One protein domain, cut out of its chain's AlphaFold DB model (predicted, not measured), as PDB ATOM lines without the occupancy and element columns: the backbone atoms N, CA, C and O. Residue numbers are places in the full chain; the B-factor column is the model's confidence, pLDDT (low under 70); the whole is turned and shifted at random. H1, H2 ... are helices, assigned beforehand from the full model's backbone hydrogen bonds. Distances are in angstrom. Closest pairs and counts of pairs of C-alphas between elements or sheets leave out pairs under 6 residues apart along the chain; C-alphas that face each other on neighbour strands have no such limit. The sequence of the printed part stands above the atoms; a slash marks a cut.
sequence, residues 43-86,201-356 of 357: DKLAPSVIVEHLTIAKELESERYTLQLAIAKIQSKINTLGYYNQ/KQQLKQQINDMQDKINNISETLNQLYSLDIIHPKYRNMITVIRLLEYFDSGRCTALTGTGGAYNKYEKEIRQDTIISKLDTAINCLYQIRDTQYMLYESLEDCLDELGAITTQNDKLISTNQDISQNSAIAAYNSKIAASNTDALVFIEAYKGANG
ATOM      1  N   ASP A  43      13.409 192.552 112.194       64.00
ATOM      2  CA  ASP A  43      14.162 193.665 111.593       64.00
ATOM      3  C   ASP A  43      15.461 193.984 112.349       64.00
ATOM      4  O   ASP A  43      16.310 194.734 111.867       64.00
ATOM      5  N   LYS A  44      15.620 193.419 113.552       71.50
ATOM      6  CA  LYS A  44      16.803 193.568 114.413       71.50
ATOM      7  C   LYS A  44      17.668 192.310 114.462       71.50
ATOM      8  O   LYS A  44      18.696 192.311 115.137       71.50
ATOM      9  N   LEU A  45      17.252 191.234 113.794       81.75
ATOM     10  CA  LEU A  45      17.946 189.955 113.839       81.75
ATOM     11  C   LEU A  45      18.986 189.858 112.729       81.75
ATOM     12  O   LEU A  45      18.770 190.288 111.598       81.75
ATOM     13  N   ALA A  46      20.120 189.242 113.058       85.88
ATOM     14  CA  ALA A  46      21.089 188.864 112.045       85.88
ATOM     15  C   ALA A  46      20.457 187.842 111.077       85.88
ATOM     16  O   ALA A  46      19.719 186.959 111.533       85.88
ATOM     17  N   PRO A  47      20.785 187.886 109.770       87.50
ATOM     18  CA  PRO A  47      20.251 186.937 108.792       87.50
ATOM     19  C   PRO A  47      20.481 185.473 109.189       87.50
ATOM     20  O   PRO A  47      19.628 184.632 108.936       87.50
ATOM     21  N   SER A  48      21.592 185.173 109.873       89.81
ATOM     22  CA  SER A  48      21.905 183.828 110.370       89.81
ATOM     23  C   SER A  48      20.871 183.293 111.366       89.81
ATOM     24  O   SER A  48      20.510 182.129 111.280       89.81
ATOM     25  N   VAL A  49      20.350 184.140 112.262       92.25
ATOM     26  CA  VAL A  49      19.330 183.746 113.253       92.25
ATOM     27  C   VAL A  49      17.991 183.473 112.566       92.25
ATOM     28  O   VAL A  49      17.268 182.553 112.937       92.25
ATOM     29  N   ILE A  50      17.664 184.259 111.534       93.62
ATOM     30  CA  ILE A  50      16.459 184.052 110.720       93.62
ATOM     31  C   ILE A  50      16.563 182.732 109.948       93.62
ATOM     32  O   ILE A  50      15.599 181.970 109.918       93.62
ATOM     33  N   VAL A  51      17.724 182.462 109.344       94.75
ATOM     34  CA  VAL A  51      17.999 181.207 108.631       94.75
ATOM     35  C   VAL A  51      17.878 180.017 109.573       94.75
ATOM     36  O   VAL A  51      17.163 179.081 109.245       94.75
ATOM     37  N   GLU A  52      18.492 180.066 110.753       95.75
ATOM     38  CA  GLU A  52      18.410 178.989 111.745       95.75
ATOM     39  C   GLU A  52      16.959 178.710 112.168       95.75
ATOM     40  O   GLU A  52      16.500 177.569 112.111       95.75
ATOM     41  N   HIS A  53      16.187 179.759 112.469       95.75
ATOM     42  CA  HIS A  53      14.764 179.636 112.781       95.75
ATOM     43  C   HIS A  53      13.951 179.012 111.631       95.75
ATOM     44  O   HIS A  53      13.103 178.150 111.865       95.75
ATOM     45  N   LEU A  54      14.201 179.437 110.387       96.81
ATOM     46  CA  LEU A  54      13.538 178.903 109.194       96.81
ATOM     47  C   LEU A  54      13.928 177.446 108.913       96.81
ATOM     48  O   LEU A  54      13.067 176.674 108.498       96.81
ATOM     49  N   THR A  55      15.184 177.060 109.149       96.94
ATOM     50  CA  THR A  55      15.664 175.679 108.997       96.94
ATOM     51  C   THR A  55      14.963 174.750 109.980       96.94
ATOM     52  O   THR A  55      14.370 173.758 109.562       96.94
ATOM     53  N   ILE A  56      14.929 175.119 111.262       97.38
ATOM     54  CA  ILE A  56      14.237 174.341 112.298       97.38
ATOM     55  C   ILE A  56      12.737 174.248 111.988       97.38
ATOM     56  O   ILE A  56      12.142 173.171 112.062       97.38
ATOM     57  N   ALA A  57      12.112 175.362 111.592       97.12
ATOM     58  CA  ALA A  57      10.708 175.362 111.199       97.12
ATOM     59  C   ALA A  57      10.463 174.459 109.978       97.12
ATOM     60  O   ALA A  57       9.502 173.696 109.981       97.12
ATOM     61  N   LYS A  58      11.338 174.490 108.960       95.94
ATOM     62  CA  LYS A  58      11.269 173.600 107.790       95.94
ATOM     63  C   LYS A  58      11.286 172.139 108.221       95.94
ATOM     64  O   LYS A  58      10.454 171.373 107.737       95.94
ATOM     65  N   GLU A  59      12.225 171.750 109.078       95.31
ATOM     66  CA  GLU A  59      12.371 170.363 109.527       95.31
ATOM     67  C   GLU A  59      11.114 169.879 110.250       95.31
ATOM     68  O   GLU A  59      10.483 168.926 109.799       95.31
ATOM     69  N   LEU A  60      10.683 170.595 111.291       96.31
ATOM     70  CA  LEU A  60       9.499 170.231 112.074       96.31
ATOM     71  C   LEU A  60       8.210 170.212 111.234       96.31
ATOM     72  O   LEU A  60       7.368 169.326 111.394       96.31
ATOM     73  N   GLU A  61       8.032 171.177 110.326       95.56
ATOM     74  CA  GLU A  61       6.889 171.211 109.404       95.56
ATOM     75  C   GLU A  61       6.892 170.005 108.452       95.56
ATOM     76  O   GLU A  61       5.845 169.388 108.240       95.56
ATOM     77  N   SER A  62       8.067 169.642 107.927       93.12
ATOM     78  CA  SER A  62       8.239 168.482 107.043       93.12
ATOM     79  C   SER A  62       7.952 167.178 107.786       93.12
ATOM     80  O   SER A  62       7.189 166.349 107.300       93.12
ATOM     81  N   GLU A  63       8.473 167.012 109.003       93.44
ATOM     82  CA  GLU A  63       8.216 165.827 109.828       93.44
ATOM     83  C   GLU A  63       6.734 165.675 110.182       93.44
ATOM     84  O   GLU A  63       6.149 164.596 110.033       93.44
ATOM     85  N   ARG A  64       6.089 166.771 110.599       94.25
ATOM     86  CA  ARG A  64       4.649 166.780 110.871       94.25
ATOM     87  C   ARG A  64       3.860 166.354 109.637       94.25
ATOM     88  O   ARG A  64       2.925 165.559 109.758       94.25
ATOM     89  N   TYR A  65       4.230 166.866 108.467       92.94
ATOM     90  CA  TYR A  65       3.571 166.532 107.212       92.94
ATOM     91  C   TYR A  65       3.760 165.057 106.820       92.94
ATOM     92  O   TYR A  65       2.779 164.374 106.515       92.94
ATOM     93  N   THR A  66       4.981 164.520 106.917       92.06
ATOM     94  CA  THR A  66       5.273 163.096 106.670       92.06
ATOM     95  C   THR A  66       4.428 162.183 107.558       92.06
ATOM     96  O   THR A  66       3.804 161.239 107.065       92.06
ATOM     97  N   LEU A  67       4.333 162.485 108.859       92.19
ATOM     98  CA  LEU A  67       3.495 161.729 109.795       92.19
ATOM     99  C   LEU A  67       2.006 161.777 109.429       92.19
ATOM    100  O   LEU A  67       1.321 160.754 109.500       92.19
ATOM    101  N   GLN A  68       1.494 162.937 109.008       93.44
ATOM    102  CA  GLN A  68       0.101 163.079 108.574       93.44
ATOM    103  C   GLN A  68      -0.203 162.206 107.348       93.44
ATOM    104  O   GLN A  68      -1.222 161.504 107.325       93.44
ATOM    105  N   LEU A  69       0.698 162.183 106.360       91.12
ATOM    106  CA  LEU A  69       0.579 161.306 105.190       91.12
ATOM    107  C   LEU A  69       0.638 159.823 105.580       91.12
ATOM    108  O   LEU A  69      -0.157 159.016 105.084       91.12
ATOM    109  N   ALA A  70       1.547 159.458 106.489       91.00
ATOM    110  CA  ALA A  70       1.685 158.091 106.978       91.00
ATOM    111  C   ALA A  70       0.405 157.604 107.669       91.00
ATOM    112  O   ALA A  70      -0.104 156.531 107.328       91.00
ATOM    113  N   ILE A  71      -0.176 158.413 108.564       92.56
ATOM    114  CA  ILE A  71      -1.453 158.106 109.227       92.56
ATOM    115  C   ILE A  71      -2.559 157.890 108.195       92.56
ATOM    116  O   ILE A  71      -3.266 156.884 108.271       92.56
ATOM    117  N   ALA A  72      -2.703 158.780 107.207       91.69
ATOM    118  CA  ALA A  72      -3.739 158.649 106.181       91.69
ATOM    119  C   ALA A  72      -3.607 157.332 105.393       91.69
ATOM    120  O   ALA A  72      -4.595 156.626 105.155       91.69
ATOM    121  N   LYS A  73      -2.375 156.953 105.037       90.31
ATOM    122  CA  LYS A  73      -2.087 155.723 104.291       90.31
ATOM    123  C   LYS A  73      -2.351 154.465 105.123       90.31
ATOM    124  O   LYS A  73      -2.962 153.515 104.628       90.31
ATOM    125  N   ILE A  74      -1.970 154.472 106.401       89.88
ATOM    126  CA  ILE A  74      -2.245 153.370 107.334       89.88
ATOM    127  C   ILE A  74      -3.744 153.260 107.621       89.88
ATOM    128  O   ILE A  74      -4.285 152.156 107.634       89.88
ATOM    129  N   GLN A  75      -4.448 154.382 107.773       93.25
ATOM    130  CA  GLN A  75      -5.895 154.391 107.969       93.25
ATOM    131  C   GLN A  75      -6.625 153.785 106.764       93.25
ATOM    132  O   GLN A  75      -7.531 152.971 106.941       93.25
ATOM    133  N   SER A  76      -6.196 154.115 105.541       91.25
ATOM    134  CA  SER A  76      -6.707 153.484 104.318       91.25
ATOM    135  C   SER A  76      -6.511 151.964 104.345       91.25
ATOM    136  O   SER A  76      -7.458 151.217 104.104       91.25
ATOM    137  N   LYS A  77      -5.328 151.487 104.756       88.00
ATOM    138  CA  LYS A  77      -5.048 150.053 104.925       88.00
ATOM    139  C   LYS A  77      -5.947 149.399 105.980       88.00
ATOM    140  O   LYS A  77      -6.504 148.336 105.734       88.00
ATOM    141  N   ILE A  78      -6.140 150.026 107.141       91.19
ATOM    142  CA  ILE A  78      -7.053 149.524 108.186       91.19
ATOM    143  C   ILE A  78      -8.469 149.348 107.627       91.19
ATOM    144  O   ILE A  78      -9.131 148.348 107.924       91.19
ATOM    145  N   ASN A  79      -8.921 150.294 106.799       91.88
ATOM    146  CA  ASN A  79     -10.262 150.291 106.221       91.88
ATOM    147  C   ASN A  79     -10.501 149.141 105.233       91.88
ATOM    148  O   ASN A  79     -11.663 148.870 104.943       91.88
ATOM    149  N   THR A  80      -9.459 148.457 104.741       89.88
ATOM    150  CA  THR A  80      -9.591 147.303 103.829       89.88
ATOM    151  C   THR A  80      -9.567 145.945 104.533       89.88
ATOM    152  O   THR A  80      -9.846 144.928 103.905       89.88
ATOM    153  N   LEU A  81      -9.207 145.894 105.815       90.19
ATOM    154  CA  LEU A  81      -9.003 144.642 106.552       90.19
ATOM    155  C   LEU A  81     -10.290 144.166 107.252       90.19
ATOM    156  O   LEU A  81     -11.210 144.949 107.483       90.19
ATOM    157  N   GLY A  82     -10.329 142.908 107.690       89.75
ATOM    158  CA  GLY A  82     -11.267 142.361 108.679       89.75
ATOM    159  C   GLY A  82     -12.714 142.176 108.211       89.75
ATOM    160  O   GLY A  82     -13.612 142.108 109.049       89.75
ATOM    161  N   TYR A  83     -12.953 142.120 106.901       92.38
ATOM    162  CA  TYR A  83     -14.268 141.799 106.342       92.38
ATOM    163  C   TYR A  83     -14.364 140.316 106.016       92.38
ATOM    164  O   TYR A  83     -13.480 139.772 105.355       92.38
ATOM    165  N   TYR A  84     -15.456 139.685 106.441       93.62
ATOM    166  CA  TYR A  84     -15.770 138.305 106.081       93.62
ATOM    167  C   TYR A  84     -16.213 138.199 104.625       93.62
ATOM    168  O   TYR A  84     -16.958 139.043 104.119       93.62
ATOM    169  N   ASN A  85     -15.810 137.113 103.978       92.25
ATOM    170  CA  ASN A  85     -16.341 136.736 102.681       92.25
ATOM    171  C   ASN A  85     -17.733 136.105 102.835       92.25
ATOM    172  O   ASN A  85     -18.029 135.415 103.811       92.25
ATOM    173  N   GLN A  86     -18.599 136.318 101.843       90.38
ATOM    174  CA  GLN A  86     -19.916 135.685 101.815       90.38
ATOM    175  C   GLN A  86     -19.837 134.324 101.122       90.38
ATOM    176  O   GLN A  86     -19.530 134.236  99.934       90.38
ATOM    177  N   LYS A 201      -5.102 145.025 112.501       88.62
ATOM    178  CA  LYS A 201      -5.800 146.301 112.726       88.62
ATOM    179  C   LYS A 201      -5.484 146.909 114.089       88.62
ATOM    180  O   LYS A 201      -5.350 148.125 114.174       88.62
ATOM    181  N   GLN A 202      -5.410 146.105 115.151       87.31
ATOM    182  CA  GLN A 202      -5.081 146.606 116.488       87.31
ATOM    183  C   GLN A 202      -3.657 147.170 116.534       87.31
ATOM    184  O   GLN A 202      -3.466 148.278 117.026       87.31
ATOM    185  N   GLN A 203      -2.684 146.465 115.951       83.50
ATOM    186  CA  GLN A 203      -1.297 146.936 115.882       83.50
ATOM    187  C   GLN A 203      -1.163 148.229 115.063       83.50
ATOM    188  O   GLN A 203      -0.508 149.170 115.501       83.50
ATOM    189  N   LEU A 204      -1.829 148.316 113.907       86.56
ATOM    190  CA  LEU A 204      -1.822 149.529 113.082       86.56
ATOM    191  C   LEU A 204      -2.493 150.717 113.788       86.56
ATOM    192  O   LEU A 204      -2.026 151.845 113.658       86.56
ATOM    193  N   LYS A 205      -3.558 150.476 114.564       90.38
ATOM    194  CA  LYS A 205      -4.180 151.516 115.399       90.38
ATOM    195  C   LYS A 205      -3.227 152.027 116.474       90.38
ATOM    196  O   LYS A 205      -3.166 153.234 116.674       90.38
ATOM    197  N   GLN A 206      -2.474 151.140 117.127       85.69
ATOM    198  CA  GLN A 206      -1.467 151.561 118.101       85.69
ATOM    199  C   GLN A 206      -0.410 152.457 117.448       85.69
ATOM    200  O   GLN A 206      -0.118 153.525 117.966       85.69
ATOM    201  N   GLN A 207       0.090 152.079 116.269       85.06
ATOM    202  CA  GLN A 207       1.056 152.909 115.546       85.06
ATOM    203  C   GLN A 207       0.489 154.276 115.141       85.06
ATOM    204  O   GLN A 207       1.206 155.270 115.202       85.06
ATOM    205  N   ILE A 208      -0.783 154.341 114.727       90.69
ATOM    206  CA  ILE A 208      -1.452 155.624 114.465       90.69
ATOM    207  C   ILE A 208      -1.446 156.492 115.726       90.69
ATOM    208  O   ILE A 208      -1.116 157.669 115.619       90.69
ATOM    209  N   ASN A 209      -1.765 155.927 116.893       91.50
ATOM    210  CA  ASN A 209      -1.754 156.675 118.151       91.50
ATOM    211  C   ASN A 209      -0.344 157.201 118.472       91.50
ATOM    212  O   ASN A 209      -0.184 158.391 118.718       91.50
ATOM    213  N   ASP A 210       0.690 156.361 118.356       87.56
ATOM    214  CA  ASP A 210       2.081 156.772 118.605       87.56
ATOM    215  C   ASP A 210       2.518 157.918 117.664       87.56
ATOM    216  O   ASP A 210       3.234 158.843 118.059       87.56
ATOM    217  N   MET A 211       2.087 157.880 116.397       89.81
ATOM    218  CA  MET A 211       2.338 158.949 115.424       89.81
ATOM    219  C   MET A 211       1.537 160.220 115.721       89.81
ATOM    220  O   MET A 211       2.047 161.318 115.508       89.81
ATOM    221  N   GLN A 212       0.310 160.099 116.229       94.81
ATOM    222  CA  GLN A 212      -0.494 161.244 116.663       94.81
ATOM    223  C   GLN A 212       0.144 161.950 117.857       94.81
ATOM    224  O   GLN A 212       0.253 163.174 117.841       94.81
ATOM    225  N   ASP A 213       0.648 161.200 118.836       92.56
ATOM    226  CA  ASP A 213       1.367 161.766 119.981       92.56
ATOM    227  C   ASP A 213       2.607 162.551 119.526       92.56
ATOM    228  O   ASP A 213       2.880 163.651 120.004       92.56
ATOM    229  N   LYS A 214       3.322 162.043 118.517       92.12
ATOM    230  CA  LYS A 214       4.456 162.750 117.901       92.12
ATOM    231  C   LYS A 214       4.044 164.020 117.171       92.12
ATOM    232  O   LYS A 214       4.715 165.036 117.322       92.12
ATOM    233  N   ILE A 215       2.953 163.981 116.404       95.00
ATOM    234  CA  ILE A 215       2.398 165.178 115.755       95.00
ATOM    235  C   ILE A 215       2.048 166.235 116.802       95.00
ATOM    236  O   ILE A 215       2.314 167.416 116.571       95.00
ATOM    237  N   ASN A 216       1.472 165.829 117.936       96.12
ATOM    238  CA  ASN A 216       1.134 166.742 119.024       96.12
ATOM    239  C   ASN A 216       2.400 167.389 119.598       96.12
ATOM    240  O   ASN A 216       2.480 168.614 119.619       96.12
ATOM    241  N   ASN A 217       3.424 166.593 119.924       95.19
ATOM    242  CA  ASN A 217       4.709 167.103 120.416       95.19
ATOM    243  C   ASN A 217       5.364 168.082 119.427       95.19
ATOM    244  O   ASN A 217       5.740 169.185 119.808       95.19
ATOM    245  N   ILE A 218       5.445 167.724 118.139       96.62
ATOM    246  CA  ILE A 218       5.990 168.611 117.097       96.62
ATOM    247  C   ILE A 218       5.168 169.901 117.000       96.62
ATOM    248  O   ILE A 218       5.722 170.987 116.850       96.62
ATOM    249  N   SER A 219       3.841 169.804 117.090       96.81
ATOM    250  CA  SER A 219       2.956 170.970 117.012       96.81
ATOM    251  C   SER A 219       3.134 171.900 118.212       96.81
ATOM    252  O   SER A 219       3.115 173.117 118.038       96.81
ATOM    253  N   GLU A 220       3.354 171.360 119.410       97.19
ATOM    254  CA  GLU A 220       3.699 172.144 120.596       97.19
ATOM    255  C   GLU A 220       5.050 172.849 120.436       97.19
ATOM    256  O   GLU A 220       5.133 174.056 120.671       97.19
ATOM    257  N   THR A 221       6.083 172.142 119.967       97.69
ATOM    258  CA  THR A 221       7.402 172.728 119.686       97.69
ATOM    259  C   THR A 221       7.318 173.820 118.617       97.69
ATOM    260  O   THR A 221       7.843 174.913 118.817       97.69
ATOM    261  N   LEU A 222       6.594 173.587 117.514       97.44
ATOM    262  CA  LEU A 222       6.348 174.586 116.466       97.44
ATOM    263  C   LEU A 222       5.622 175.815 117.012       97.44
ATOM    264  O   LEU A 222       5.981 176.939 116.673       97.44
ATOM    265  N   ASN A 223       4.622 175.629 117.876       96.25
ATOM    266  CA  ASN A 223       3.920 176.747 118.503       96.25
ATOM    267  C   ASN A 223       4.867 177.581 119.373       96.25
ATOM    268  O   ASN A 223       4.823 178.808 119.311       96.25
ATOM    269  N   GLN A 224       5.748 176.936 120.142       96.56
ATOM    270  CA  GLN A 224       6.768 177.632 120.928       96.56
ATOM    271  C   GLN A 224       7.774 178.360 120.033       96.56
ATOM    272  O   GLN A 224       8.053 179.535 120.267       96.56
ATOM    273  N   LEU A 225       8.259 177.708 118.977       96.50
ATOM    274  CA  LEU A 225       9.173 178.295 118.002       96.50
ATOM    275  C   LEU A 225       8.550 179.539 117.356       96.50
ATOM    276  O   LEU A 225       9.130 180.620 117.379       96.50
ATOM    277  N   TYR A 226       7.328 179.424 116.845       95.12
ATOM    278  CA  TYR A 226       6.617 180.532 116.219       95.12
ATOM    279  C   TYR A 226       6.178 181.625 117.200       95.12
ATOM    280  O   TYR A 226       5.970 182.762 116.776       95.12
ATOM    281  N   SER A 227       6.053 181.324 118.497       92.94
ATOM    282  CA  SER A 227       5.762 182.334 119.525       92.94
ATOM    283  C   SER A 227       6.898 183.338 119.731       92.94
ATOM    284  O   SER A 227       6.654 184.415 120.264       92.94
ATOM    285  N   LEU A 228       8.109 183.031 119.242       91.25
ATOM    286  CA  LEU A 228       9.227 183.980 119.189       91.25
ATOM    287  C   LEU A 228       8.961 185.161 118.237       91.25
ATOM    288  O   LEU A 228       9.729 186.115 118.213       91.25
ATOM    289  N   ASP A 229       7.901 185.072 117.426       89.69
ATOM    290  CA  ASP A 229       7.403 186.120 116.527       89.69
ATOM    291  C   ASP A 229       8.429 186.647 115.506       89.69
ATOM    292  O   ASP A 229       8.323 187.748 114.961       89.69
ATOM    293  N   ILE A 230       9.414 185.805 115.183       92.12
ATOM    294  CA  ILE A 230      10.398 186.051 114.125       92.12
ATOM    295  C   ILE A 230       9.705 186.026 112.756       92.12
ATOM    296  O   ILE A 230       9.928 186.903 111.927       92.12
ATOM    297  N   ILE A 231       8.828 185.043 112.521       91.94
ATOM    298  CA  ILE A 231       8.028 184.934 111.295       91.94
ATOM    299  C   ILE A 231       6.599 185.398 111.569       91.94
ATOM    300  O   ILE A 231       5.930 184.856 112.451       91.94
ATOM    301  N   HIS A 232       6.087 186.325 110.760       87.81
ATOM    302  CA  HIS A 232       4.700 186.784 110.854       87.81
ATOM    303  C   HIS A 232       3.694 185.616 110.695       87.81
ATOM    304  O   HIS A 232       3.868 184.790 109.791       87.81
ATOM    305  N   PRO A 233       2.595 185.551 111.484       87.44
ATOM    306  CA  PRO A 233       1.641 184.431 111.488       87.44
ATOM    307  C   PRO A 233       1.134 183.966 110.118       87.44
ATOM    308  O   PRO A 233       0.997 182.769 109.882       87.44
ATOM    309  N   LYS A 234       0.919 184.904 109.188       85.75
ATOM    310  CA  LYS A 234       0.496 184.623 107.801       85.75
ATOM    311  C   LYS A 234       1.415 183.628 107.069       85.75
ATOM    312  O   LYS A 234       0.954 182.922 106.177       85.75
ATOM    313  N   TYR A 235       2.696 183.583 107.426       89.19
ATOM    314  CA  TYR A 235       3.735 182.843 106.709       89.19
ATOM    315  C   TYR A 235       4.159 181.539 107.405       89.19
ATOM    316  O   TYR A 235       5.109 180.894 106.972       89.19
ATOM    317  N   ARG A 236       3.452 181.131 108.467       91.31
ATOM    318  CA  ARG A 236       3.761 179.943 109.281       91.31
ATOM    319  C   ARG A 236       3.132 178.679 108.692       91.31
ATOM    320  O   ARG A 236       2.131 178.173 109.192       91.31
ATOM    321  N   ASN A 237       3.676 178.220 107.572       89.75
ATOM    322  CA  ASN A 237       3.346 176.927 106.972       89.75
ATOM    323  C   ASN A 237       4.556 176.379 106.205       89.75
ATOM    324  O   ASN A 237       5.376 177.159 105.721       89.75
ATOM    325  N   MET A 238       4.616 175.054 106.047       91.31
ATOM    326  CA  MET A 238       5.725 174.336 105.406       91.31
ATOM    327  C   MET A 238       6.210 174.972 104.092       91.31
ATOM    328  O   MET A 238       7.393 175.276 103.958       91.31
ATOM    329  N   ILE A 239       5.308 175.216 103.132       88.56
ATOM    330  CA  ILE A 239       5.688 175.732 101.807       88.56
ATOM    331  C   ILE A 239       6.308 177.115 101.933       88.56
ATOM    332  O   ILE A 239       7.368 177.377 101.366       88.56
ATOM    333  N   THR A 240       5.646 178.014 102.660       90.50
ATOM    334  CA  THR A 240       6.151 179.370 102.827       90.50
ATOM    335  C   THR A 240       7.492 179.373 103.549       90.50
ATOM    336  O   THR A 240       8.411 180.031 103.077       90.50
ATOM    337  N   VAL A 241       7.634 178.624 104.644       95.56
ATOM    338  CA  VAL A 241       8.887 178.536 105.409       95.56
ATOM    339  C   VAL A 241      10.036 178.062 104.521       95.56
ATOM    340  O   VAL A 241      11.076 178.717 104.475       95.56
ATOM    341  N   ILE A 242       9.825 176.998 103.740       94.94
ATOM    342  CA  ILE A 242      10.831 176.485 102.803       94.94
ATOM    343  C   ILE A 242      11.189 177.537 101.746       94.94
ATOM    344  O   ILE A 242      12.365 177.761 101.466       94.94
ATOM    345  N   ARG A 243      10.191 178.219 101.168       92.69
ATOM    346  CA  ARG A 243      10.435 179.263 100.161       92.69
ATOM    347  C   ARG A 243      11.205 180.446 100.723       92.69
ATOM    348  O   ARG A 243      12.117 180.935 100.064       92.69
ATOM    349  N   LEU A 244      10.853 180.894 101.926       94.75
ATOM    350  CA  LEU A 244      11.575 181.962 102.604       94.75
ATOM    351  C   LEU A 244      13.021 181.537 102.848       94.75
ATOM    352  O   LEU A 244      13.915 182.275 102.445       94.75
ATOM    353  N   LEU A 245      13.251 180.339 103.397       96.75
ATOM    354  CA  LEU A 245      14.593 179.786 103.596       96.75
ATOM    355  C   LEU A 245      15.400 179.785 102.291       96.75
ATOM    356  O   LEU A 245      16.544 180.221 102.281       96.75
ATOM    357  N   GLU A 246      14.781 179.407 101.170       94.19
ATOM    358  CA  GLU A 246      15.428 179.378  99.850       94.19
ATOM    359  C   GLU A 246      15.837 180.745  99.322       94.19
ATOM    360  O   GLU A 246      16.758 180.845  98.509       94.19
ATOM    361  N   TYR A 247      15.174 181.817  99.741       94.19
ATOM    362  CA  TYR A 247      15.629 183.155  99.391       94.19
ATOM    363  C   TYR A 247      16.878 183.552 100.175       94.19
ATOM    364  O   TYR A 247      17.749 184.211  99.605       94.19
ATOM    365  N   PHE A 248      16.978 183.157 101.444       93.25
ATOM    366  CA  PHE A 248      18.158 183.436 102.261       93.25
ATOM    367  C   PHE A 248      19.347 182.562 101.863       93.25
ATOM    368  O   PHE A 248      20.432 183.097 101.655       93.25
ATOM    369  N   ASP A 249      19.134 181.257 101.687       92.00
ATOM    370  CA  ASP A 249      20.184 180.297 101.323       92.00
ATOM    371  C   ASP A 249      20.862 180.669  99.994       92.00
ATOM    372  O   ASP A 249      22.084 180.721  99.882       92.00
ATOM    373  N   SER A 250      20.072 181.096  99.004       90.69
ATOM    374  CA  SER A 250      20.606 181.558  97.721       90.69
ATOM    375  C   SER A 250      21.193 182.983  97.751       90.69
ATOM    376  O   SER A 250      21.532 183.518  96.697       90.69
ATOM    377  N   GLY A 251      21.164 183.678  98.894       86.69
ATOM    378  CA  GLY A 251      21.568 185.085  99.024       86.69
ATOM    379  C   GLY A 251      20.657 186.101  98.315       86.69
ATOM    380  O   GLY A 251      21.062 187.241  98.094       86.69
ATOM    381  N   ARG A 252      19.426 185.715  97.938       85.31
ATOM    382  CA  ARG A 252      18.444 186.603  97.277       85.31
ATOM    383  C   ARG A 252      17.805 187.585  98.261       85.31
ATOM    384  O   ARG A 252      17.365 188.650  97.835       85.31
ATOM    385  N   CYS A 253      17.746 187.225  99.542       90.88
ATOM    386  CA  CYS A 253      17.221 188.056 100.619       90.88
ATOM    387  C   CYS A 253      18.144 188.003 101.841       90.88
ATOM    388  O   CYS A 253      18.737 186.972 102.142       90.88
ATOM    389  N   THR A 254      18.224 189.119 102.562       88.00
ATOM    390  CA  THR A 254      18.951 189.241 103.838       88.00
ATOM    391  C   THR A 254      18.040 189.652 104.994       88.00
ATOM    392  O   THR A 254      18.468 189.648 106.142       88.00
ATOM    393  N   ALA A 255      16.774 189.964 104.714       88.94
ATOM    394  CA  ALA A 255      15.763 190.326 105.697       88.94
ATOM    395  C   ALA A 255      14.391 189.768 105.289       88.94
ATOM    396  O   ALA A 255      14.132 189.497 104.111       88.94
ATOM    397  N   LEU A 256      13.508 189.584 106.274       89.44
ATOM    398  CA  LEU A 256      12.134 189.132 106.040       89.44
ATOM    399  C   LEU A 256      11.260 190.261 105.474       89.44
ATOM    400  O   LEU A 256      10.496 190.042 104.531       89.44
ATOM    401  N   THR A 257      11.413 191.468 106.017       86.56
ATOM    402  CA  THR A 257      10.649 192.674 105.672       86.56
ATOM    403  C   THR A 257      11.465 193.618 104.767       86.56
ATOM    404  O   THR A 257      12.583 193.300 104.358       86.56
ATOM    405  N   GLY A 258      10.894 194.778 104.428       80.12
ATOM    406  CA  GLY A 258      11.532 195.792 103.583       80.12
ATOM    407  C   GLY A 258      11.283 195.581 102.090       80.12
ATOM    408  O   GLY A 258      10.793 194.537 101.648       80.12
ATOM    409  N   THR A 259      11.597 196.591 101.280       75.44
ATOM    410  CA  THR A 259      11.334 196.575  99.823       75.44
ATOM    411  C   THR A 259      11.958 195.379  99.086       75.44
ATOM    412  O   THR A 259      11.321 194.812  98.196       75.44
ATOM    413  N   GLY A 260      13.155 194.944  99.495       78.75
ATOM    414  CA  GLY A 260      13.844 193.739  99.004       78.75
ATOM    415  C   GLY A 260      13.646 192.476  99.856       78.75
ATOM    416  O   GLY A 260      14.319 191.471  99.623       78.75
ATOM    417  N   GLY A 261      12.765 192.525 100.855       87.19
ATOM    418  CA  GLY A 261      12.561 191.456 101.827       87.19
ATOM    419  C   GLY A 261      11.929 190.188 101.259       87.19
ATOM    420  O   GLY A 261      11.211 190.204 100.250       87.19
ATOM    421  N   ALA A 262      12.150 189.084 101.968       92.31
ATOM    422  CA  ALA A 262      11.649 187.765 101.599       92.31
ATOM    423  C   ALA A 262      10.112 187.720 101.474       92.31
ATOM    424  O   ALA A 262       9.596 187.080 100.557       92.31
ATOM    425  N   TYR A 263       9.366 188.449 102.317       90.81
ATOM    426  CA  TYR A 263       7.899 188.509 102.236       90.81
ATOM    427  C   TYR A 263       7.406 189.151 100.940       90.81
ATOM    428  O   TYR A 263       6.558 188.585 100.250       90.81
ATOM    429  N   ASN A 264       7.966 190.300 100.562       85.94
ATOM    430  CA  ASN A 264       7.578 190.986  99.331       85.94
ATOM    431  C   ASN A 264       7.890 190.138  98.096       85.94
ATOM    432  O   ASN A 264       7.088 190.072  97.159       85.94
ATOM    433  N   LYS A 265       9.033 189.447  98.112       89.50
ATOM    434  CA  LYS A 265       9.422 188.523  97.048       89.50
ATOM    435  C   LYS A 265       8.463 187.338  96.940       89.50
ATOM    436  O   LYS A 265       7.981 187.058  95.843       89.50
ATOM    437  N   TYR A 266       8.135 186.709  98.065       87.69
ATOM    438  CA  TYR A 266       7.189 185.598  98.131       87.69
ATOM    439  C   TYR A 266       5.810 185.971  97.567       87.69
ATOM    440  O   TYR A 266       5.292 185.302  96.676       87.69
ATOM    441  N   GLU A 267       5.230 187.084  98.028       83.12
ATOM    442  CA  GLU A 267       3.915 187.555  97.567       83.12
ATOM    443  C   GLU A 267       3.905 187.875  96.068       83.12
ATOM    444  O   GLU A 267       2.917 187.620  95.377       83.12
ATOM    445  N   LYS A 268       5.006 188.433  95.548       84.12
ATOM    446  CA  LYS A 268       5.154 188.713  94.119       84.12
ATOM    447  C   LYS A 268       5.174 187.425  93.297       84.12
ATOM    448  O   LYS A 268       4.473 187.360  92.293       84.12
ATOM    449  N   GLU A 269       5.933 186.421  93.726       84.06
ATOM    450  CA  GLU A 269       6.037 185.133  93.028       84.06
ATOM    451  C   GLU A 269       4.728 184.320  93.107       84.06
ATOM    452  O   GLU A 269       4.362 183.673  92.125       84.06
ATOM    453  N   ILE A 270       3.961 184.424  94.205       78.94
ATOM    454  CA  ILE A 270       2.595 183.868  94.276       78.94
ATOM    455  C   ILE A 270       1.680 184.525  93.242       78.94
ATOM    456  O   ILE A 270       0.993 183.827  92.507       78.94
ATOM    457  N   ARG A 271       1.650 185.862  93.171       73.81
ATOM    458  CA  ARG A 271       0.775 186.593  92.228       73.81
ATOM    459  C   ARG A 271       1.104 186.318  90.761       73.81
ATOM    460  O   ARG A 271       0.285 186.598  89.896       73.81
ATOM    461  N   GLN A 272       2.314 185.845  90.492       77.31
ATOM    462  CA  GLN A 272       2.788 185.470  89.165       77.31
ATOM    463  C   GLN A 272       2.558 183.981  88.863       77.31
ATOM    464  O   GLN A 272       3.117 183.485  87.887       77.31
ATOM    465  N   ASP A 273       1.817 183.261  89.717       74.25
ATOM    466  CA  ASP A 273       1.587 181.811  89.637       74.25
ATOM    467  C   ASP A 273       2.888 181.002  89.477       74.25
ATOM    468  O   ASP A 273       2.919 179.909  88.917       74.25
ATOM    469  N   THR A 274       3.999 181.558  89.972       65.06
ATOM    470  CA  THR A 274       5.345 180.978  89.842       65.06
ATOM    471  C   THR A 274       5.656 180.021  91.000       65.06
ATOM    472  O   THR A 274       6.602 179.243  90.930       65.06
ATOM    473  N   ILE A 275       4.848 180.053  92.069       71.00
ATOM    474  CA  ILE A 275       4.969 179.202  93.258       71.00
ATOM    475  C   ILE A 275       3.730 178.321  93.400       71.00
ATOM    476  O   ILE A 275       2.600 178.807  93.365       71.00
ATOM    477  N   ILE A 276       3.948 177.036  93.680       74.50
ATOM    478  CA  ILE A 276       2.881 176.136  94.128       74.50
ATOM    479  C   ILE A 276       2.698 176.307  95.637       74.50
ATOM    480  O   ILE A 276       3.576 175.962  96.418       74.50
ATOM    481  N   SER A 277       1.544 176.829  96.049       68.56
ATOM    482  CA  SER A 277       1.248 177.198  97.444       68.56
ATOM    483  C   SER A 277       0.448 176.153  98.232       68.56
ATOM    484  O   SER A 277       0.092 176.393  99.384       68.56
ATOM    485  N   LYS A 278       0.153 174.991  97.632       73.56
ATOM    486  CA  LYS A 278      -0.611 173.899  98.257       73.56
ATOM    487  C   LYS A 278       0.161 172.587  98.194       73.56
ATOM    488  O   LYS A 278       0.590 172.191  97.113       73.56
ATOM    489  N   LEU A 279       0.275 171.898  99.331       77.06
ATOM    490  CA  LEU A 279       1.068 170.668  99.458       77.06
ATOM    491  C   LEU A 279       0.544 169.541  98.554       77.06
ATOM    492  O   LEU A 279       1.333 168.930  97.840       77.06
ATOM    493  N   ASP A 280      -0.776 169.346  98.471       69.81
ATOM    494  CA  ASP A 280      -1.379 168.350  97.568       69.81
ATOM    495  C   ASP A 280      -1.056 168.628  96.094       69.81
ATOM    496  O   ASP A 280      -0.795 167.719  95.306       69.81
ATOM    497  N   THR A 281      -1.061 169.902  95.695       71.38
ATOM    498  CA  THR A 281      -0.681 170.300  94.335       71.38
ATOM    499  C   THR A 281       0.819 170.100  94.116       71.38
ATOM    500  O   THR A 281       1.214 169.629  93.054       71.38
ATOM    501  N   ALA A 282       1.649 170.393  95.121       68.94
ATOM    502  CA  ALA A 282       3.096 170.230  95.048       68.94
ATOM    503  C   ALA A 282       3.505 168.755  94.916       68.94
ATOM    504  O   ALA A 282       4.332 168.451  94.067       68.94
ATOM    505  N   ILE A 283       2.873 167.834  95.655       74.75
ATOM    506  CA  ILE A 283       3.091 166.384  95.489       74.75
ATOM    507  C   ILE A 283       2.742 165.935  94.066       74.75
ATOM    508  O   ILE A 283       3.516 165.223  93.430       74.75
ATOM    509  N   ASN A 284       1.593 166.363  93.539       74.62
ATOM    510  CA  ASN A 284       1.150 165.955  92.202       74.62
ATOM    511  C   ASN A 284       2.036 166.519  91.075       74.62
ATOM    512  O   ASN A 284       2.146 165.912  90.010       74.62
ATOM    513  N   CYS A 285       2.676 167.663  91.313       77.31
ATOM    514  CA  CYS A 285       3.558 168.348  90.372       77.31
ATOM    515  C   CYS A 285       5.039 168.271  90.781       77.31
ATOM    516  O   CYS A 285       5.824 169.095  90.315       77.31
ATOM    517  N   LEU A 286       5.435 167.312  91.628       78.81
ATOM    518  CA  LEU A 286       6.731 167.315  92.320       78.81
ATOM    519  C   LEU A 286       7.917 167.549  91.371       78.81
ATOM    520  O   LEU A 286       8.659 168.517  91.509       78.81
ATOM    521  N   TYR A 287       8.043 166.748  90.315       76.88
ATOM    522  CA  TYR A 287       9.135 166.918  89.351       76.88
ATOM    523  C   TYR A 287       9.060 168.218  88.538       76.88
ATOM    524  O   TYR A 287      10.083 168.698  88.059       76.88
ATOM    525  N   GLN A 288       7.870 168.803  88.382       76.75
ATOM    526  CA  GLN A 288       7.669 170.046  87.629       76.75
ATOM    527  C   GLN A 288       8.113 171.277  88.427       76.75
ATOM    528  O   GLN A 288       8.459 172.293  87.831       76.75
ATOM    529  N   ILE A 289       8.134 171.196  89.764       81.19
ATOM    530  CA  ILE A 289       8.582 172.305  90.616       81.19
ATOM    531  C   ILE A 289      10.088 172.313  90.874       81.19
ATOM    532  O   ILE A 289      10.598 173.339  91.313       81.19
ATOM    533  N   ARG A 290      10.811 171.225  90.570       80.25
ATOM    534  CA  ARG A 290      12.245 171.064  90.875       80.25
ATOM    535  C   ARG A 290      13.099 172.255  90.439       80.25
ATOM    536  O   ARG A 290      13.911 172.743  91.216       80.25
ATOM    537  N   ASP A 291      12.896 172.740  89.217       77.94
ATOM    538  CA  ASP A 291      13.753 173.778  88.629       77.94
ATOM    539  C   ASP A 291      13.427 175.196  89.161       77.94
ATOM    540  O   ASP A 291      14.182 176.137  88.927       77.94
ATOM    541  N   THR A 292      12.308 175.367  89.881       76.38
ATOM    542  CA  THR A 292      11.824 176.674  90.382       76.38
ATOM    543  C   THR A 292      11.739 176.761  91.910       76.38
ATOM    544  O   THR A 292      11.854 177.852  92.475       76.38
ATOM    545  N   GLN A 293      11.545 175.624  92.579       83.25
ATOM    546  CA  GLN A 293      11.352 175.479  94.021       83.25
ATOM    547  C   GLN A 293      12.148 174.273  94.533       83.25
ATOM    548  O   GLN A 293      11.583 173.288  95.013       83.25
ATOM    549  N   TYR A 294      13.471 174.346  94.387       87.12
ATOM    550  CA  TYR A 294      14.372 173.218  94.613       87.12
ATOM    551  C   TYR A 294      14.290 172.657  96.038       87.12
ATOM    552  O   TYR A 294      14.090 171.456  96.198       87.12
ATOM    553  N   MET A 295      14.334 173.506  97.074       89.62
ATOM    554  CA  MET A 295      14.259 173.008  98.454       89.62
ATOM    555  C   MET A 295      12.886 172.425  98.799       89.62
ATOM    556  O   MET A 295      12.797 171.523  99.629       89.62
ATOM    557  N   LEU A 296      11.805 172.918  98.181       88.62
ATOM    558  CA  LEU A 296      10.475 172.328  98.368       88.62
ATOM    559  C   LEU A 296      10.397 170.950  97.713       88.62
ATOM    560  O   LEU A 296       9.841 170.035  98.313       88.62
ATOM    561  N   TYR A 297      10.963 170.806  96.512       88.38
ATOM    562  CA  TYR A 297      11.091 169.520  95.835       88.38
ATOM    563  C   TYR A 297      11.870 168.513  96.689       88.38
ATOM    564  O   TYR A 297      11.334 167.450  96.978       88.38
ATOM    565  N   GLU A 298      13.074 168.872  97.141       91.06
ATOM    566  CA  GLU A 298      13.940 168.001  97.950       91.06
ATOM    567  C   GLU A 298      13.242 167.573  99.245       91.06
ATOM    568  O   GLU A 298      13.137 166.387  99.539       91.06
ATOM    569  N   SER A 299      12.639 168.529  99.962       90.00
ATOM    570  CA  SER A 299      11.914 168.227 101.203       90.00
ATOM    571  C   SER A 299      10.742 167.274 100.969       90.00
ATOM    572  O   SER A 299      10.474 166.412 101.798       90.00
ATOM    573  N   LEU A 300      10.014 167.432  99.861       89.38
ATOM    574  CA  LEU A 300       8.900 166.549  99.520       89.38
ATOM    575  C   LEU A 300       9.376 165.169  99.055       89.38
ATOM    576  O   LEU A 300       8.708 164.186  99.366       89.38
ATOM    577  N   GLU A 301      10.492 165.081  98.331       91.00
ATOM    578  CA  GLU A 301      11.111 163.810  97.942       91.00
ATOM    579  C   GLU A 301      11.526 163.015  99.189       91.00
ATOM    580  O   GLU A 301      11.066 161.884  99.355       91.00
ATOM    581  N   ASP A 302      12.227 163.650 100.135       90.38
ATOM    582  CA  ASP A 302      12.574 163.056 101.432       90.38
ATOM    583  C   ASP A 302      11.327 162.562 102.186       90.38
ATOM    584  O   ASP A 302      11.289 161.432 102.682       90.38
ATOM    585  N   CYS A 303      10.267 163.381 102.236       90.31
ATOM    586  CA  CYS A 303       9.001 163.000 102.870       90.31
ATOM    587  C   CYS A 303       8.391 161.742 102.227       90.31
ATOM    588  O   CYS A 303       7.857 160.875 102.925       90.31
ATOM    589  N   LEU A 304       8.421 161.639 100.893       88.69
ATOM    590  CA  LEU A 304       7.850 160.509 100.160       88.69
ATOM    591  C   LEU A 304       8.680 159.231 100.322       88.69
ATOM    592  O   LEU A 304       8.096 158.147 100.442       88.69
ATOM    593  N   ASP A 305      10.003 159.348 100.384       90.00
ATOM    594  CA  ASP A 305      10.905 158.226 100.637       90.00
ATOM    595  C   ASP A 305      10.731 157.680 102.060       90.00
ATOM    596  O   ASP A 305      10.540 156.470 102.254       90.00
ATOM    597  N   GLU A 306      10.676 158.563 103.061       89.56
ATOM    598  CA  GLU A 306      10.378 158.200 104.451       89.56
ATOM    599  C   GLU A 306       8.997 157.543 104.577       89.56
ATOM    600  O   GLU A 306       8.847 156.490 105.208       89.56
ATOM    601  N   LEU A 307       7.988 158.101 103.904       89.56
ATOM    602  CA  LEU A 307       6.652 157.513 103.821       89.56
ATOM    603  C   LEU A 307       6.691 156.109 103.200       89.56
ATOM    604  O   LEU A 307       5.983 155.203 103.658       89.56
ATOM    605  N   GLY A 308       7.499 155.909 102.158       87.44
ATOM    606  CA  GLY A 308       7.732 154.614 101.521       87.44
ATOM    607  C   GLY A 308       8.323 153.590 102.489       87.44
ATOM    608  O   GLY A 308       7.813 152.466 102.582       87.44
ATOM    609  N   ALA A 309       9.334 153.990 103.262       87.38
ATOM    610  CA  ALA A 309       9.973 153.153 104.274       87.38
ATOM    611  C   ALA A 309       9.002 152.762 105.401       87.38
ATOM    612  O   ALA A 309       8.871 151.573 105.710       87.38
ATOM    613  N   ILE A 310       8.257 153.731 105.953       87.31
ATOM    614  CA  ILE A 310       7.240 153.497 106.992       87.31
ATOM    615  C   ILE A 310       6.164 152.534 106.476       87.31
ATOM    616  O   ILE A 310       5.836 151.549 107.139       87.31
ATOM    617  N   THR A 311       5.650 152.765 105.261       86.25
ATOM    618  CA  THR A 311       4.618 151.900 104.662       86.25
ATOM    619  C   THR A 311       5.131 150.470 104.482       86.25
ATOM    620  O   THR A 311       4.471 149.520 104.898       86.25
ATOM    621  N   THR A 312       6.320 150.313 103.895       83.75
ATOM    622  CA  THR A 312       6.911 149.000 103.596       83.75
ATOM    623  C   THR A 312       7.166 148.201 104.869       83.75
ATOM    624  O   THR A 312       6.908 146.998 104.919       83.75
ATOM    625  N   GLN A 313       7.671 148.853 105.914       77.75
ATOM    626  CA  GLN A 313       7.939 148.184 107.180       77.75
ATOM    627  C   GLN A 313       6.641 147.811 107.906       77.75
ATOM    628  O   GLN A 313       6.560 146.730 108.491       77.75
ATOM    629  N   ASN A 314       5.596 148.634 107.796       79.12
ATOM    630  CA  ASN A 314       4.272 148.294 108.313       79.12
ATOM    631  C   ASN A 314       3.657 147.101 107.572       79.12
ATOM    632  O   ASN A 314       3.123 146.204 108.220       79.12
ATOM    633  N   ASP A 315       3.810 147.018 106.249       78.94
ATOM    634  CA  ASP A 315       3.411 145.830 105.484       78.94
ATOM    635  C   ASP A 315       4.184 144.568 105.923       78.94
ATOM    636  O   ASP A 315       3.605 143.481 106.007       78.94
ATOM    637  N   LYS A 316       5.472 144.691 106.281       74.81
ATOM    638  CA  LYS A 316       6.255 143.571 106.834       74.81
ATOM    639  C   LYS A 316       5.757 143.130 108.209       74.81
ATOM    640  O   LYS A 316       5.560 141.931 108.391       74.81
ATOM    641  N   LEU A 317       5.497 144.060 109.130       70.69
ATOM    642  CA  LEU A 317       4.936 143.751 110.455       70.69
ATOM    643  C   LEU A 317       3.604 143.001 110.350       70.69
ATOM    644  O   LEU A 317       3.393 142.009 111.044       70.69
ATOM    645  N   ILE A 318       2.748 143.428 109.415       69.62
ATOM    646  CA  ILE A 318       1.490 142.750 109.077       69.62
ATOM    647  C   ILE A 318       1.753 141.299 108.647       69.62
ATOM    648  O   ILE A 318       1.043 140.390 109.073       69.62
ATOM    649  N   SER A 319       2.763 141.071 107.803       68.38
ATOM    650  CA  SER A 319       3.062 139.739 107.261       68.38
ATOM    651  C   SER A 319       3.700 138.773 108.270       68.38
ATOM    652  O   SER A 319       3.527 137.564 108.130       68.38
ATOM    653  N   THR A 320       4.416 139.279 109.283       66.62
ATOM    654  CA  THR A 320       5.176 138.452 110.235       66.62
ATOM    655  C   THR A 320       4.536 138.324 111.620       66.62
ATOM    656  O   THR A 320       5.015 137.510 112.409       66.62
ATOM    657  N   ASN A 321       3.462 139.070 111.927       63.78
ATOM    658  CA  ASN A 321       2.833 139.147 113.261       63.78
ATOM    659  C   ASN A 321       3.838 139.453 114.397       63.78
ATOM    660  O   ASN A 321       3.628 139.050 115.540       63.78
ATOM    661  N   GLN A 322       4.952 140.120 114.086       59.94
ATOM    662  CA  GLN A 322       5.998 140.453 115.055       59.94
ATOM    663  C   GLN A 322       5.651 141.711 115.862       59.94
ATOM    664  O   GLN A 322       4.857 142.549 115.430       59.94
ATOM    665  N   ASP A 323       6.270 141.842 117.035       58.16
ATOM    666  CA  ASP A 323       6.105 142.995 117.921       58.16
ATOM    667  C   ASP A 323       6.553 144.312 117.266       58.16
ATOM    668  O   ASP A 323       7.530 144.375 116.514       58.16
ATOM    669  N   ILE A 324       5.871 145.403 117.639       58.56
ATOM    670  CA  ILE A 324       6.132 146.779 117.174       58.56
ATOM    671  C   ILE A 324       7.590 147.209 117.440       58.56
ATOM    672  O   ILE A 324       8.139 148.013 116.689       58.56
ATOM    673  N   SER A 325       8.245 146.633 118.456       54.47
ATOM    674  CA  SER A 325       9.630 146.940 118.846       54.47
ATOM    675  C   SER A 325      10.674 146.645 117.762       54.47
ATOM    676  O   SER A 325      11.787 147.161 117.842       54.47
ATOM    677  N   GLN A 326      10.329 145.867 116.729       57.06
ATOM    678  CA  GLN A 326      11.208 145.599 115.585       57.06
ATOM    679  C   GLN A 326      10.983 146.537 114.389       57.06
ATOM    680  O   GLN A 326      11.567 146.333 113.321       57.06
ATOM    681  N   ASN A 327      10.157 147.580 114.529       70.31
ATOM    682  CA  ASN A 327       9.988 148.584 113.484       70.31
ATOM    683  C   ASN A 327      11.200 149.527 113.424       70.31
ATOM    684  O   ASN A 327      11.160 150.645 113.930       70.31
ATOM    685  N   SER A 328      12.290 149.072 112.805       74.12
ATOM    686  CA  SER A 328      13.529 149.847 112.685       74.12
ATOM    687  C   SER A 328      13.347 151.156 111.911       74.12
ATOM    688  O   SER A 328      14.005 152.136 112.246       74.12
ATOM    689  N   ALA A 329      12.436 151.202 110.932       77.12
ATOM    690  CA  ALA A 329      12.125 152.415 110.177       77.12
ATOM    691  C   ALA A 329      11.426 153.460 111.058       77.12
ATOM    692  O   ALA A 329      11.880 154.598 111.127       77.12
ATOM    693  N   ILE A 330      10.384 153.064 111.801       77.06
ATOM    694  CA  ILE A 330       9.739 153.953 112.778       77.06
ATOM    695  C   ILE A 330      10.722 154.325 113.890       77.06
ATOM    696  O   ILE A 330      10.747 155.474 114.297       77.06
ATOM    697  N   ALA A 331      11.573 153.414 114.367       79.69
ATOM    698  CA  ALA A 331      12.569 153.734 115.388       79.69
ATOM    699  C   ALA A 331      13.598 154.769 114.901       79.69
ATOM    700  O   ALA A 331      13.859 155.740 115.606       79.69
ATOM    701  N   ALA A 332      14.140 154.604 113.691       83.12
ATOM    702  CA  ALA A 332      15.052 155.571 113.083       83.12
ATOM    703  C   ALA A 332      14.371 156.932 112.897       83.12
ATOM    704  O   ALA A 332      14.922 157.966 113.271       83.12
ATOM    705  N   TYR A 333      13.135 156.918 112.403       85.94
ATOM    706  CA  TYR A 333      12.339 158.123 112.224       85.94
ATOM    707  C   TYR A 333      11.999 158.806 113.557       85.94
ATOM    708  O   TYR A 333      12.054 160.023 113.690       85.94
ATOM    709  N   ASN A 334      11.732 158.024 114.601       85.00
ATOM    710  CA  ASN A 334      11.490 158.529 115.946       85.00
ATOM    711  C   ASN A 334      12.716 159.230 116.527       85.00
ATOM    712  O   ASN A 334      12.552 160.241 117.206       85.00
ATOM    713  N   SER A 335      13.911 158.702 116.261       88.81
ATOM    714  CA  SER A 335      15.168 159.348 116.636       88.81
ATOM    715  C   SER A 335      15.375 160.663 115.885       88.81
ATOM    716  O   SER A 335      15.817 161.626 116.502       88.81
ATOM    717  N   LYS A 336      15.007 160.727 114.595       89.88
ATOM    718  CA  LYS A 336      15.044 161.966 113.797       89.88
ATOM    719  C   LYS A 336      14.148 163.049 114.411       89.88
ATOM    720  O   LYS A 336      14.653 164.098 114.788       89.88
ATOM    721  N   ILE A 337      12.882 162.716 114.679       90.25
ATOM    722  CA  ILE A 337      11.928 163.629 115.334       90.25
ATOM    723  C   ILE A 337      12.441 164.108 116.696       90.25
ATOM    724  O   ILE A 337      12.245 165.260 117.080       90.25
ATOM    725  N   ALA A 338      13.054 163.216 117.478       91.38
ATOM    726  CA  ALA A 338      13.612 163.588 118.774       91.38
ATOM    727  C   ALA A 338      14.780 164.576 118.628       91.38
ATOM    728  O   ALA A 338      14.875 165.511 119.423       91.38
ATOM    729  N   ALA A 339      15.628 164.399 117.610       92.56
ATOM    730  CA  ALA A 339      16.716 165.319 117.294       92.56
ATOM    731  C   ALA A 339      16.178 166.689 116.855       92.56
ATOM    732  O   ALA A 339      16.462 167.669 117.535       92.56
ATOM    733  N   SER A 340      15.304 166.753 115.842       91.94
ATOM    734  CA  SER A 340      14.750 168.029 115.358       91.94
ATOM    735  C   SER A 340      13.960 168.781 116.438       91.94
ATOM    736  O   SER A 340      14.053 170.003 116.541       91.94
ATOM    737  N   ASN A 341      13.235 168.079 117.321       92.94
ATOM    738  CA  ASN A 341      12.613 168.723 118.485       92.94
ATOM    739  C   ASN A 341      13.643 169.253 119.489       92.94
ATOM    740  O   ASN A 341      13.445 170.327 120.051       92.94
ATOM    741  N   THR A 342      14.722 168.512 119.738       94.94
ATOM    742  CA  THR A 342      15.783 168.953 120.654       94.94
ATOM    743  C   THR A 342      16.463 170.206 120.115       94.94
ATOM    744  O   THR A 342      16.597 171.179 120.853       94.94
ATOM    745  N   ASP A 343      16.807 170.223 118.828       94.62
ATOM    746  CA  ASP A 343      17.433 171.370 118.166       94.62
ATOM    747  C   ASP A 343      16.534 172.610 118.237       94.62
ATOM    748  O   ASP A 343      16.988 173.709 118.572       94.62
ATOM    749  N   ALA A 344      15.226 172.427 118.038       96.25
ATOM    750  CA  ALA A 344      14.250 173.496 118.189       96.25
ATOM    751  C   ALA A 344      14.190 174.060 119.612       96.25
ATOM    752  O   ALA A 344      14.188 175.279 119.790       96.25
ATOM    753  N   LEU A 345      14.144 173.197 120.628       96.38
ATOM    754  CA  LEU A 345      14.094 173.624 122.026       96.38
ATOM    755  C   LEU A 345      15.375 174.361 122.429       96.38
ATOM    756  O   LEU A 345      15.289 175.420 123.048       96.38
ATOM    757  N   VAL A 346      16.541 173.866 122.002       96.81
ATOM    758  CA  VAL A 346      17.835 174.529 122.219       96.81
ATOM    759  C   VAL A 346      17.837 175.927 121.602       96.81
ATOM    760  O   VAL A 346      18.197 176.895 122.275       96.81
ATOM    761  N   PHE A 347      17.380 176.060 120.354       96.31
ATOM    762  CA  PHE A 347      17.264 177.362 119.698       96.31
ATOM    763  C   PHE A 347      16.316 178.304 120.451       96.31
ATOM    764  O   PHE A 347      16.646 179.468 120.680       96.31
ATOM    765  N   ILE A 348      15.146 177.809 120.865       95.44
ATOM    766  CA  ILE A 348      14.146 178.593 121.602       95.44
ATOM    767  C   ILE A 348      14.726 179.116 122.917       95.44
ATOM    768  O   ILE A 348      14.581 180.300 123.223       95.44
ATOM    769  N   GLU A 349      15.378 178.254 123.695       94.81
ATOM    770  CA  GLU A 349      15.992 178.626 124.971       94.81
ATOM    771  C   GLU A 349      17.115 179.647 124.777       94.81
ATOM    772  O   GLU A 349      17.144 180.672 125.466       94.81
ATOM    773  N   ALA A 350      17.994 179.418 123.800       93.31
ATOM    774  CA  ALA A 350      19.076 180.338 123.470       93.31
ATOM    775  C   ALA A 350      18.541 181.712 123.043       93.31
ATOM    776  O   ALA A 350      19.015 182.747 123.523       93.31
ATOM    777  N   TYR A 351      17.516 181.736 122.189       92.06
ATOM    778  CA  TYR A 351      16.896 182.970 121.719       92.06
ATOM    779  C   TYR A 351      16.229 183.743 122.861       92.06
ATOM    780  O   TYR A 351      16.422 184.956 122.978       92.06
ATOM    781  N   LYS A 352      15.470 183.062 123.729       90.19
ATOM    782  CA  LYS A 352      14.835 183.694 124.896       90.19
ATOM    783  C   LYS A 352      15.874 184.269 125.854       90.19
ATOM    784  O   LYS A 352      15.770 185.435 126.232       90.19
ATOM    785  N   GLY A 353      16.921 183.502 126.162       88.88
ATOM    786  CA  GLY A 353      18.020 183.946 127.020       88.88
ATOM    787  C   GLY A 353      18.750 185.176 126.474       88.88
ATOM    788  O   GLY A 353      19.053 186.095 127.233       88.88
ATOM    789  N   ALA A 354      18.976 185.241 125.159       85.88
ATOM    790  CA  ALA A 354      19.623 186.385 124.515       85.88
ATOM    791  C   ALA A 354      18.756 187.659 124.497       85.88
ATOM    792  O   ALA A 354      19.299 188.763 124.451       85.88
ATOM    793  N   ASN A 355      17.426 187.520 124.538       81.44
ATOM    794  CA  ASN A 355      16.479 188.634 124.416       81.44
ATOM    795  C   ASN A 355      15.738 188.978 125.725       81.44
ATOM    796  O   ASN A 355      14.939 189.913 125.733       81.44
ATOM    797  N   GLY A 356      16.011 188.269 126.827       77.88
ATOM    798  CA  GLY A 356      15.384 188.509 128.132       77.88
ATOM    799  C   GLY A 356      13.882 188.205 128.168       77.88
ATOM    800  O   GLY A 356      13.145 188.908 128.862       77.88
TER     801      GLY A 356
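This is residues 43 to 86 and 201 to 356 of the 357 residues of an uncharacterized protein of [Eubacterium] siraeum 70/3 (UniProt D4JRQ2). Four long helices, H1, H2, H7 and H8, make a long up-and-down bundle, with H1 in the middle of it and touching the other three. Four shorter helices, H3 to H6, and their links form a looser group along one side of the bundle, next to H1 and H7, and residues 268 to 273 at H4 stick out. The 200 printed residues hold eight named helices, H1 to H8 in chain order, and no named strand, and the class is all helix. The whole is compact, with a radius of gyration of the C-alphas of 19.2 A, and flat, spanning 68 by 41 by 22 A.

H1, residues 47 to 80, is the longest helix. It touches H2, residues 201 to 227, at a shallow tilt of 21 degrees, opposite ways; the closest C-alphas, of Arg 64 and Ile 215, are 5.6 A apart. With residues 62 to 74 alone H1 touches H7, residues 294 to 320, the same way at a tilt of 35.2 degrees, only just steep; the closest C-alphas are those of Thr 66 and Cys 303, 5.3 A apart. With residues 53 to 63 alone H1 touches H8, residues 328 to 355, opposite ways at a tilt of 32 degrees, only just shallow; the closest C-alphas are those of Ile 56 and Ala 344, 6.0 A apart. H7 and H8 form a helical hairpin with a steep tilt of 41 degrees, closest at the C-alphas of Ile 310 and Ala 329, 5.9 A apart. H3, residues 238 to 249, touches H1, with the C-alphas of Glu 61 and Met 238 closest at 5.2 A. H3 also touches H4, residues 262 to 271, at a steep tilt of 57 degrees; the closest C-alphas, of Leu 244 and Ala 262, are 5.9 A apart. H6, residues 286 to 289, touches H7, closest at the C-alphas of Leu 286 and Tyr 297, 6.0 A apart. H5, residues 279 to 284, is close to H7 but not clearly touching, at 7.1 A between the C-alphas of Ile 283 and Leu 300. Every O i to N i+4 pair is within hydrogen-bond range in H1, H2, H3, H4, H5, H7 and H8; H6 is too short for such a pair.

H1 begins at C-alpha 47, (20.251, 186.937, 108.792), and measures 49.9 A. H2 measures 38.4 A, H7 39.2 A and H8 40.6 A, with C-alpha 355 at (16.479, 188.634, 124.416).

The C-alphas farthest apart, of Lys 44 and Gln 86, are 69.7 A apart. Residues 87 to 200 are not printed, and C-alphas 86 and 201 are 20.8 A apart across the cut. The link from H3 to H4, residues 250 to 261, is long. The mean pLDDT of the printed part is 86.6, and residues 318 to 326 are among the 14 under 70.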